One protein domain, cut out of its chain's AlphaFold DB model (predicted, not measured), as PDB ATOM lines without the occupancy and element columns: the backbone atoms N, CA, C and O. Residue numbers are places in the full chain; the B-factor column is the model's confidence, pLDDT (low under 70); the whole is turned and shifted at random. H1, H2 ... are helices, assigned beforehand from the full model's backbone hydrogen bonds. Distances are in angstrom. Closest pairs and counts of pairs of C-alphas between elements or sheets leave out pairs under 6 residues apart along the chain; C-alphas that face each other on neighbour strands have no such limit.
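Overview. This is residues 8 to 76 of the 148 residues of an uncharacterized protein of Omnitrophica WOR_2 bacterium RIFCSPHIGHO2_02_FULL_52_10 (UniProt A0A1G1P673). One long helix, H2, sticks out as an arm from a small compact head, where its first part meets the shorter H1 in an L-shaped corner and the unnamed loop of residues 8 to 25 folds into the angle between them. The printed part has 69 residues, with two named helices, H1 then H2, and no named strand; the class is all helix. The whole is loose, with a radius of gyration of the C-alphas of 15.9 A, and spans 53 by 21 by 16 A, the arm making the length.

Arrangement. Look first at H2, residues 46 to 75, then at H1, residues 26 to 38: they are close but not clearly touching. Their closest C-alphas, of Leu 29 and Leu 46, are 6.2 A apart. Their lines are about perpendicular, at 84 degrees. In H1 and H2 every O i to N i+4 pair is within hydrogen-bond range.

Along the chain. Find C-alpha 46 at (235.465, 169.867, 208.508); from there H2 runs 43.7 A to C-alpha 75 at (214.422, 159.145, 245.230). H1 begins at C-alpha 26, (233.583, 165.666, 201.949), and runs 18.4 A to C-alpha 38.

Size, cuts and confidence. The C-alphas farthest apart, of Asn 40 and Phe 76, are 53.3 A apart. Residues 57 to 76, of which 57 to 75 belong to H2, stand free; the body without them spans 24 by 20 by 16 A. The link from H1 to H2 is short, with 7 residues. The printed part has no cut, and no printed residue is under 70 in pLDDT.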
ATOM      1  N   LEU A   8     229.093 179.475 214.000       90.00
ATOM      2  CA  LEU A   8     228.136 179.421 212.880       90.00
ATOM      3  C   LEU A   8     228.584 178.408 211.828       90.00
ATOM      4  O   LEU A   8     228.193 178.537 210.679       90.00
ATOM      5  N   ALA A   9     229.447 177.440 212.170       91.06
ATOM      6  CA  ALA A   9     229.923 176.453 211.192       91.06
ATOM      7  C   ALA A   9     228.751 175.744 210.499       91.06
ATOM      8  O   ALA A   9     228.766 175.550 209.289       91.06
ATOM      9  N   ILE A  10     227.724 175.442 211.291       91.44
ATOM     10  CA  ILE A  10     226.486 174.792 210.897       91.44
ATOM     11  C   ILE A  10     225.347 175.799 211.161       91.44
ATOM     12  O   ILE A  10     225.076 176.067 212.338       91.44
ATOM     13  N   PRO A  11     224.745 176.406 210.118       86.38
ATOM     14  CA  PRO A  11     223.788 177.508 210.264       86.38
ATOM     15  C   PRO A  11     222.341 177.060 210.534       86.38
ATOM     16  O   PRO A  11     221.454 177.899 210.656       86.38
ATOM     17  N   ASP A  12     222.085 175.756 210.649       87.38
ATOM     18  CA  ASP A  12     220.784 175.190 211.001       87.38
ATOM     19  C   ASP A  12     220.733 174.665 212.446       87.38
ATOM     20  O   ASP A  12     221.741 174.333 213.080       87.38
ATOM     21  N   PHE A  13     219.519 174.609 212.989       89.06
ATOM     22  CA  PHE A  13     219.196 174.038 214.295       89.06
ATOM     23  C   PHE A  13     217.754 173.498 214.256       89.06
ATOM     24  O   PHE A  13     216.902 174.143 213.644       89.06
ATOM     25  N   PRO A  14     217.425 172.350 214.886       89.12
ATOM     26  CA  PRO A  14     218.288 171.462 215.681       89.12
ATOM     27  C   PRO A  14     219.148 170.506 214.842       89.12
ATOM     28  O   PRO A  14     220.102 169.921 215.357       89.12
ATOM     29  N   LYS A  15     218.821 170.363 213.554       90.38
ATOM     30  CA  LYS A  15     219.587 169.567 212.591       90.38
ATOM     31  C   LYS A  15     220.945 170.213 212.288       90.38
ATOM     32  O   LYS A  15     221.234 171.321 212.742       90.38
ATOM     33  N   MET A  16     221.789 169.459 211.597       88.88
ATOM     34  CA  MET A  16     223.139 169.823 211.197       88.88
ATOM     35  C   MET A  16     223.335 169.528 209.713       88.88
ATOM     36  O   MET A  16     223.558 168.378 209.331       88.88
ATOM     37  N   GLY A  17     223.202 170.553 208.876       86.56
ATOM     38  CA  GLY A  17     223.150 170.405 207.422       86.56
ATOM     39  C   GLY A  17     221.989 169.516 206.968       86.56
ATOM     40  O   GLY A  17     222.159 168.707 206.065       86.56
ATOM     41  N   GLY A  18     220.837 169.576 207.648       87.44
ATOM     42  CA  GLY A  18     219.676 168.725 207.346       87.44
ATOM     43  C   GLY A  18     219.708 167.311 207.950       87.44
ATOM     44  O   GLY A  18     218.679 166.627 207.940       87.44
ATOM     45  N   HIS A  19     220.821 166.900 208.568       88.44
ATOM     46  CA  HIS A  19     220.975 165.602 209.236       88.44
ATOM     47  C   HIS A  19     220.938 165.727 210.766       88.44
ATOM     48  O   HIS A  19     221.290 166.758 211.331       88.44
ATOM     49  N   TRP A  20     220.520 164.674 211.471       86.88
ATOM     50  CA  TRP A  20     220.579 164.640 212.944       86.88
ATOM     51  C   TRP A  20     221.967 164.285 213.476       86.88
ATOM     52  O   TRP A  20     222.350 164.748 214.546       86.88
ATOM     53  N   ILE A  21     222.712 163.470 212.728       86.81
ATOM     54  CA  ILE A  21     224.078 163.067 213.050       86.81
ATOM     55  C   ILE A  21     224.941 163.340 211.811       86.81
ATOM     56  O   ILE A  21     224.639 162.796 210.749       86.81
ATOM     57  N   PRO A  22     225.969 164.198 211.919       84.25
ATOM     58  CA  PRO A  22     226.901 164.481 210.835       84.25
ATOM     59  C   PRO A  22     227.808 163.276 210.552       84.25
ATOM     60  O   PRO A  22     228.274 162.622 211.483       84.25
ATOM     61  N   VAL A  23     228.093 163.011 209.273       86.00
ATOM     62  CA  VAL A  23     228.964 161.898 208.831       86.00
ATOM     63  C   VAL A  23     230.433 162.334 208.661       86.00
ATOM     64  O   VAL A  23     231.309 161.495 208.495       86.00
ATOM     65  N   PHE A  24     230.714 163.642 208.777       89.31
ATOM     66  CA  PHE A  24     232.047 164.267 208.685       89.31
ATOM     67  C   PHE A  24     232.860 163.876 207.442       89.31
ATOM     68  O   PHE A  24     234.074 163.691 207.520       89.31
ATOM     69  N   ASP A  25     232.198 163.785 206.295       92.06
ATOM     70  CA  ASP A  25     232.817 163.507 205.005       92.06
ATOM     71  C   ASP A  25     232.836 164.746 204.094       92.06
ATOM     72  O   ASP A  25     232.323 165.823 204.419       92.06
ATOM     73  N   GLN A  26     233.466 164.593 202.931       92.56
ATOM     74  CA  GLN A  26     233.583 165.666 201.949       92.56
ATOM     75  C   GLN A  26     232.215 166.078 201.382       92.56
ATOM     76  O   GLN A  26     231.959 167.264 201.190       92.56
ATOM     77  N   THR A  27     231.307 165.120 201.190       91.44
ATOM     78  CA  THR A  27     229.946 165.375 200.700       91.44
ATOM     79  C   THR A  27     229.153 166.257 201.664       91.44
ATOM     80  O   THR A  27     228.480 167.204 201.245       91.44
ATOM     81  N   MET A  28     229.260 166.012 202.971       90.12
ATOM     82  CA  MET A  28     228.651 166.865 203.986       90.12
ATOM     83  C   MET A  28     229.292 168.256 204.025       90.12
ATOM     84  O   MET A  28     228.573 169.249 204.163       90.12
ATOM     85  N   LEU A  29     230.623 168.344 203.908       94.75
ATOM     86  CA  LEU A  29     231.335 169.624 203.852       94.75
ATOM     87  C   LEU A  29     230.821 170.490 202.697       94.75
ATOM     88  O   LEU A  29     230.499 171.658 202.903       94.75
ATOM     89  N   GLU A  30     230.717 169.908 201.503       93.75
ATOM     90  CA  GLU A  30     230.177 170.566 200.312       93.75
ATOM     91  C   GLU A  30     228.720 170.981 200.515       93.75
ATOM     92  O   GLU A  30     228.364 172.121 200.233       93.75
ATOM     93  N   THR A  31     227.893 170.111 201.098       92.25
ATOM     94  CA  THR A  31     226.487 170.416 201.403       92.25
ATOM     95  C   THR A  31     226.361 171.620 202.343       92.25
ATOM     96  O   THR A  31     225.584 172.538 202.081       92.25
ATOM     97  N   ILE A  32     227.154 171.660 203.419       93.50
ATOM     98  CA  ILE A  32     227.173 172.788 204.361       93.50
ATOM     99  C   ILE A  32     227.704 174.055 203.690       93.50
ATOM    100  O   ILE A  32     227.132 175.124 203.890       93.50
ATOM    101  N   ASN A  33     228.773 173.964 202.899       95.19
ATOM    102  CA  ASN A  33     229.333 175.129 202.218       95.19
ATOM    103  C   ASN A  33     228.392 175.689 201.144       95.19
ATOM    104  O   ASN A  33     228.303 176.907 201.026       95.19
ATOM    105  N   ASN A  34     227.621 174.846 200.454       93.25
ATOM    106  CA  ASN A  34     226.567 175.287 199.539       93.25
ATOM    107  C   ASN A  34     225.439 176.013 200.291       93.25
ATOM    108  O   ASN A  34     225.076 177.125 199.921       93.25
ATOM    109  N   LEU A  35     224.960 175.454 201.412       91.00
ATOM    110  CA  LEU A  35     223.959 176.121 202.264       91.00
ATOM    111  C   LEU A  35     224.450 177.481 202.781       91.00
ATOM    112  O   LEU A  35     223.686 178.438 202.873       91.00
ATOM    113  N   ARG A  36     225.732 177.568 203.138       93.62
ATOM    114  CA  ARG A  36     226.364 178.813 203.587       93.62
ATOM    115  C   ARG A  36     226.499 179.826 202.462       93.62
ATOM    116  O   ARG A  36     226.261 181.005 202.704       93.62
ATOM    117  N   PHE A  37     226.838 179.374 201.259       93.94
ATOM    118  CA  PHE A  37     226.926 180.223 200.078       93.94
ATOM    119  C   PHE A  37     225.580 180.893 199.775       93.94
ATOM    120  O   PHE A  37     225.537 182.114 199.632       93.94
ATOM    121  N   ASP A  38     224.475 180.140 199.820       91.31
ATOM    122  CA  ASP A  38     223.114 180.678 199.636       91.31
ATOM    123  C   ASP A  38     222.742 181.740 200.690       91.31
ATOM    124  O   ASP A  38     221.916 182.623 200.454       91.31
ATOM    125  N   GLN A  39     223.373 181.674 201.864       89.25
ATOM    126  CA  GLN A  39     223.195 182.611 202.974       89.25
ATOM    127  C   GLN A  39     224.245 183.738 203.003       89.25
ATOM    128  O   GLN A  39     224.248 184.534 203.943       89.25
ATOM    129  N   ASN A  40     225.104 183.845 201.982       92.75
ATOM    130  CA  ASN A  40     226.225 184.791 201.898       92.75
ATOM    131  C   ASN A  40     227.247 184.659 203.046       92.75
ATOM    132  O   ASN A  40     227.787 185.655 203.530       92.75
ATOM    133  N   PHE A  41     227.519 183.433 203.498       92.06
ATOM    134  CA  PHE A  41     228.573 183.139 204.467       92.06
ATOM    135  C   PHE A  41     229.806 182.526 203.805       92.06
ATOM    136  O   PHE A  41     229.697 181.700 202.901       92.06
ATOM    137  N   ASP A  42     230.981 182.846 204.349       93.25
ATOM    138  CA  ASP A  42     232.248 182.232 203.944       93.25
ATOM    139  C   ASP A  42     232.234 180.714 204.156       93.25
ATOM    140  O   ASP A  42     231.602 180.243 205.112       93.25
ATOM    141  N   PRO A  43     232.944 179.928 203.328       94.38
ATOM    142  CA  PRO A  43     233.045 178.487 203.512       94.38
ATOM    143  C   PRO A  43     233.749 178.131 204.827       94.38
ATOM    144  O   PRO A  43     234.530 178.900 205.387       94.38
ATOM    145  N   VAL A  44     233.484 176.925 205.316       95.62
ATOM    146  CA  VAL A  44     234.110 176.356 206.514       95.62
ATOM    147  C   VAL A  44     234.841 175.067 206.210       95.62
ATOM    148  O   VAL A  44     234.735 174.494 205.129       95.62
ATOM    149  N   THR A  45     235.597 174.623 207.208       95.19
ATOM    150  CA  THR A  45     236.338 173.364 207.212       95.19
ATOM    151  C   THR A  45     235.593 172.273 207.983       95.19
ATOM    152  O   THR A  45     234.789 172.551 208.881       95.19
ATOM    153  N   LEU A  46     235.941 171.009 207.716       93.69
ATOM    154  CA  LEU A  46     235.465 169.867 208.508       93.69
ATOM    155  C   LEU A  46     235.772 170.020 210.002       93.69
ATOM    156  O   LEU A  46     234.930 169.697 210.837       93.69
ATOM    157  N   GLY A  47     236.933 170.580 210.355       93.75
ATOM    158  CA  GLY A  47     237.292 170.842 211.750       93.75
ATOM    159  C   GLY A  47     236.312 171.794 212.441       93.75
ATOM    160  O   GLY A  47     235.888 171.545 213.570       93.75
ATOM    161  N   GLN A  48     235.877 172.858 211.762       94.31
ATOM    162  CA  GLN A  48     234.883 173.785 212.310       94.31
ATOM    163  C   GLN A  48     233.514 173.120 212.503       94.31
ATOM    164  O   GLN A  48     232.883 173.333 213.542       94.31
ATOM    165  N   ILE A  49     233.082 172.286 211.553       93.62
ATOM    166  CA  ILE A  49     231.851 171.484 211.664       93.62
ATOM    167  C   ILE A  49     231.957 170.531 212.864       93.62
ATOM    168  O   ILE A  49     231.050 170.485 213.697       93.62
ATOM    169  N   PHE A  50     233.093 169.851 213.025       93.31
ATOM    170  CA  PHE A  50     233.362 168.946 214.144       93.31
ATOM    171  C   PHE A  50     233.322 169.656 215.501       93.31
ATOM    172  O   PHE A  50     232.636 169.201 216.417       93.31
ATOM    173  N   TYR A  51     233.958 170.824 215.636       93.69
ATOM    174  CA  TYR A  51     233.860 171.620 216.863       93.69
ATOM    175  C   TYR A  51     232.432 172.101 217.147       93.69
ATOM    176  O   TYR A  51     232.061 172.240 218.316       93.69
ATOM    177  N   ASN A  52     231.640 172.391 216.108       93.44
ATOM    178  CA  ASN A  52     230.238 172.759 216.286       93.44
ATOM    179  C   ASN A  52     229.419 171.581 216.820       93.44
ATOM    180  O   ASN A  52     228.716 171.726 217.821       93.44
ATOM    181  N   PHE A  53     229.594 170.406 216.218       93.25
ATOM    182  CA  PHE A  53     228.978 169.166 216.675       93.25
ATOM    183  C   PHE A  53     229.362 168.815 218.115       93.25
ATOM    184  O   PHE A  53     228.475 168.573 218.928       93.25
ATOM    185  N   LEU A  54     230.654 168.841 218.466       94.06
ATOM    186  CA  LEU A  54     231.117 168.497 219.816       94.06
ATOM    187  C   LEU A  54     230.486 169.376 220.898       94.06
ATOM    188  O   LEU A  54     230.186 168.894 221.987       94.06
ATOM    189  N   HIS A  55     230.248 170.654 220.609       93.81
ATOM    190  CA  HIS A  55     229.543 171.529 221.543       93.81
ATOM    191  C   HIS A  55     228.076 171.117 221.729       93.81
ATOM    192  O   HIS A  55     227.607 171.059 222.864       93.81
ATOM    193  N   ARG A  56     227.362 170.789 220.638       94.31
ATOM    194  CA  ARG A  56     225.974 170.288 220.702       94.31
ATOM    195  C   ARG A  56     225.906 168.955 221.453       94.31
ATOM    196  O   ARG A  56     225.040 168.777 222.305       94.31
ATOM    197  N   LEU A  57     226.858 168.057 221.193       94.50
ATOM    198  CA  LEU A  57     226.999 166.791 221.910       94.50
ATOM    199  C   LEU A  57     227.254 167.023 223.406       94.50
ATOM    200  O   LEU A  57     226.603 166.401 224.239       94.50
ATOM    201  N   GLY A  58     228.138 167.958 223.759       95.44
ATOM    202  CA  GLY A  58     228.385 168.343 225.148       95.44
ATOM    203  C   GLY A  58     227.127 168.860 225.853       95.44
ATOM    204  O   GLY A  58     226.847 168.451 226.978       95.44
ATOM    205  N   ALA A  59     226.327 169.695 225.181       94.75
ATOM    206  CA  ALA A  59     225.049 170.166 225.716       94.75
ATOM    207  C   ALA A  59     224.060 169.009 225.964       94.75
ATOM    208  O   ALA A  59     223.409 168.973 227.009       94.75
ATOM    209  N   LEU A  60     223.994 168.034 225.051       95.19
ATOM    210  CA  LEU A  60     223.168 166.834 225.219       95.19
ATOM    211  C   LEU A  60     223.631 165.977 226.408       95.19
ATOM    212  O   LEU A  60     222.803 165.529 227.198       95.19
ATOM    213  N   LEU A  61     224.941 165.781 226.573       96.69
ATOM    214  CA  LEU A  61     225.497 165.032 227.705       96.69
ATOM    215  C   LEU A  61     225.185 165.704 229.048       96.69
ATOM    216  O   LEU A  61     224.817 165.015 229.999       96.69
ATOM    217  N   ILE A  62     225.277 167.036 229.122       96.06
ATOM    218  CA  ILE A  62     224.895 167.801 230.320       96.06
ATOM    219  C   ILE A  62     223.409 167.599 230.636       96.06
ATOM    220  O   ILE A  62     223.065 167.361 231.793       96.06
ATOM    221  N   LEU A  63     222.538 167.643 229.622       96.06
ATOM    222  CA  LEU A  63     221.101 167.420 229.797       96.06
ATOM    223  C   LEU A  63     220.803 166.010 230.333       96.06
ATOM    224  O   LEU A  63     220.021 165.865 231.272       96.06
ATOM    225  N   ILE A  64     221.460 164.981 229.787       97.31
ATOM    226  CA  ILE A  64     221.325 163.592 230.259       97.31
ATOM    227  C   ILE A  64     221.808 163.465 231.707       97.31
ATOM    228  O   ILE A  64     221.097 162.915 232.548       97.31
ATOM    229  N   PHE A  65     222.992 164.000 232.018       95.75
ATOM    230  CA  PHE A  65     223.556 163.953 233.366       95.75
ATOM    231  C   PHE A  65     222.649 164.645 234.390       95.75
ATOM    232  O   PHE A  65     222.401 164.100 235.467       95.75
ATOM    233  N   LEU A  66     222.099 165.810 234.042       95.00
ATOM    234  CA  LEU A  66     221.163 166.533 234.899       95.00
ATOM    235  C   LEU A  66     219.833 165.780 235.065       95.00
ATOM    236  O   LEU A  66     219.273 165.773 236.160       95.00
ATOM    237  N   GLY A  67     219.358 165.089 234.025       95.44
ATOM    238  CA  GLY A  67     218.200 164.196 234.112       95.44
ATOM    239  C   GLY A  67     218.421 163.043 235.096       95.44
ATOM    240  O   GLY A  67     217.576 162.793 235.956       95.44
ATOM    241  N   ILE A  68     219.589 162.394 235.039       94.56
ATOM    242  CA  ILE A  68     219.979 161.350 236.000       94.56
ATOM    243  C   ILE A  68     220.048 161.931 237.419       94.56
ATOM    244  O   ILE A  68     219.486 161.350 238.347       94.56
ATOM    245  N   LEU A  69     220.681 163.094 237.595       92.06
ATOM    246  CA  LEU A  69     220.773 163.768 238.893       92.06
ATOM    247  C   LEU A  69     219.386 164.074 239.478       92.06
ATOM    248  O   LEU A  69     219.159 163.837 240.665       92.06
ATOM    249  N   ASN A  70     218.455 164.553 238.652       92.81
ATOM    250  CA  ASN A  70     217.073 164.788 239.056       92.81
ATOM    251  C   ASN A  70     216.412 163.494 239.549       92.81
ATOM    252  O   ASN A  70     215.890 163.472 240.663       92.81
ATOM    253  N   ILE A  71     216.501 162.400 238.781       92.12
ATOM    254  CA  ILE A  71     215.955 161.086 239.172       92.12
ATOM    255  C   ILE A  71     216.510 160.646 240.533       92.12
ATOM    256  O   ILE A  71     215.738 160.241 241.404       92.12
ATOM    257  N   LEU A  72     217.824 160.761 240.742       89.31
ATOM    258  CA  LEU A  72     218.462 160.387 242.006       89.31
ATOM    259  C   LEU A  72     217.959 161.247 243.171       89.31
ATOM    260  O   LEU A  72     217.639 160.722 244.234       89.31
ATOM    261  N   ILE A  73     217.833 162.562 242.990       86.06
ATOM    262  CA  ILE A  73     217.385 163.455 244.065       86.06
ATOM    263  C   ILE A  73     215.915 163.212 244.430       86.06
ATOM    264  O   ILE A  73     215.578 163.237 245.618       86.06
ATOM    265  N   PHE A  74     215.046 162.927 243.454       82.62
ATOM    266  CA  PHE A  74     213.638 162.600 243.715       82.62
ATOM    267  C   PHE A  74     213.455 161.290 244.491       82.62
ATOM    268  O   PHE A  74     212.458 161.142 245.196       82.62
ATOM    269  N   GLN A  75     214.424 160.372 244.427       82.75
ATOM    270  CA  GLN A  75     214.422 159.145 245.230       82.75
ATOM    271  C   GLN A  75     214.847 159.378 246.694       82.75
ATOM    272  O   GLN A  75     214.490 158.581 247.561       82.75
ATOM    273  N   PHE A  76     215.518 160.498 247.013       71.38
ATOM    274  CA  PHE A  76     215.974 160.840 248.374       71.38
ATOM    275  C   PHE A  76     215.450 162.204 248.894       71.38
ATOM    276  O   PHE A  76     216.231 163.054 249.338       71.38
TER     277      PHE A  76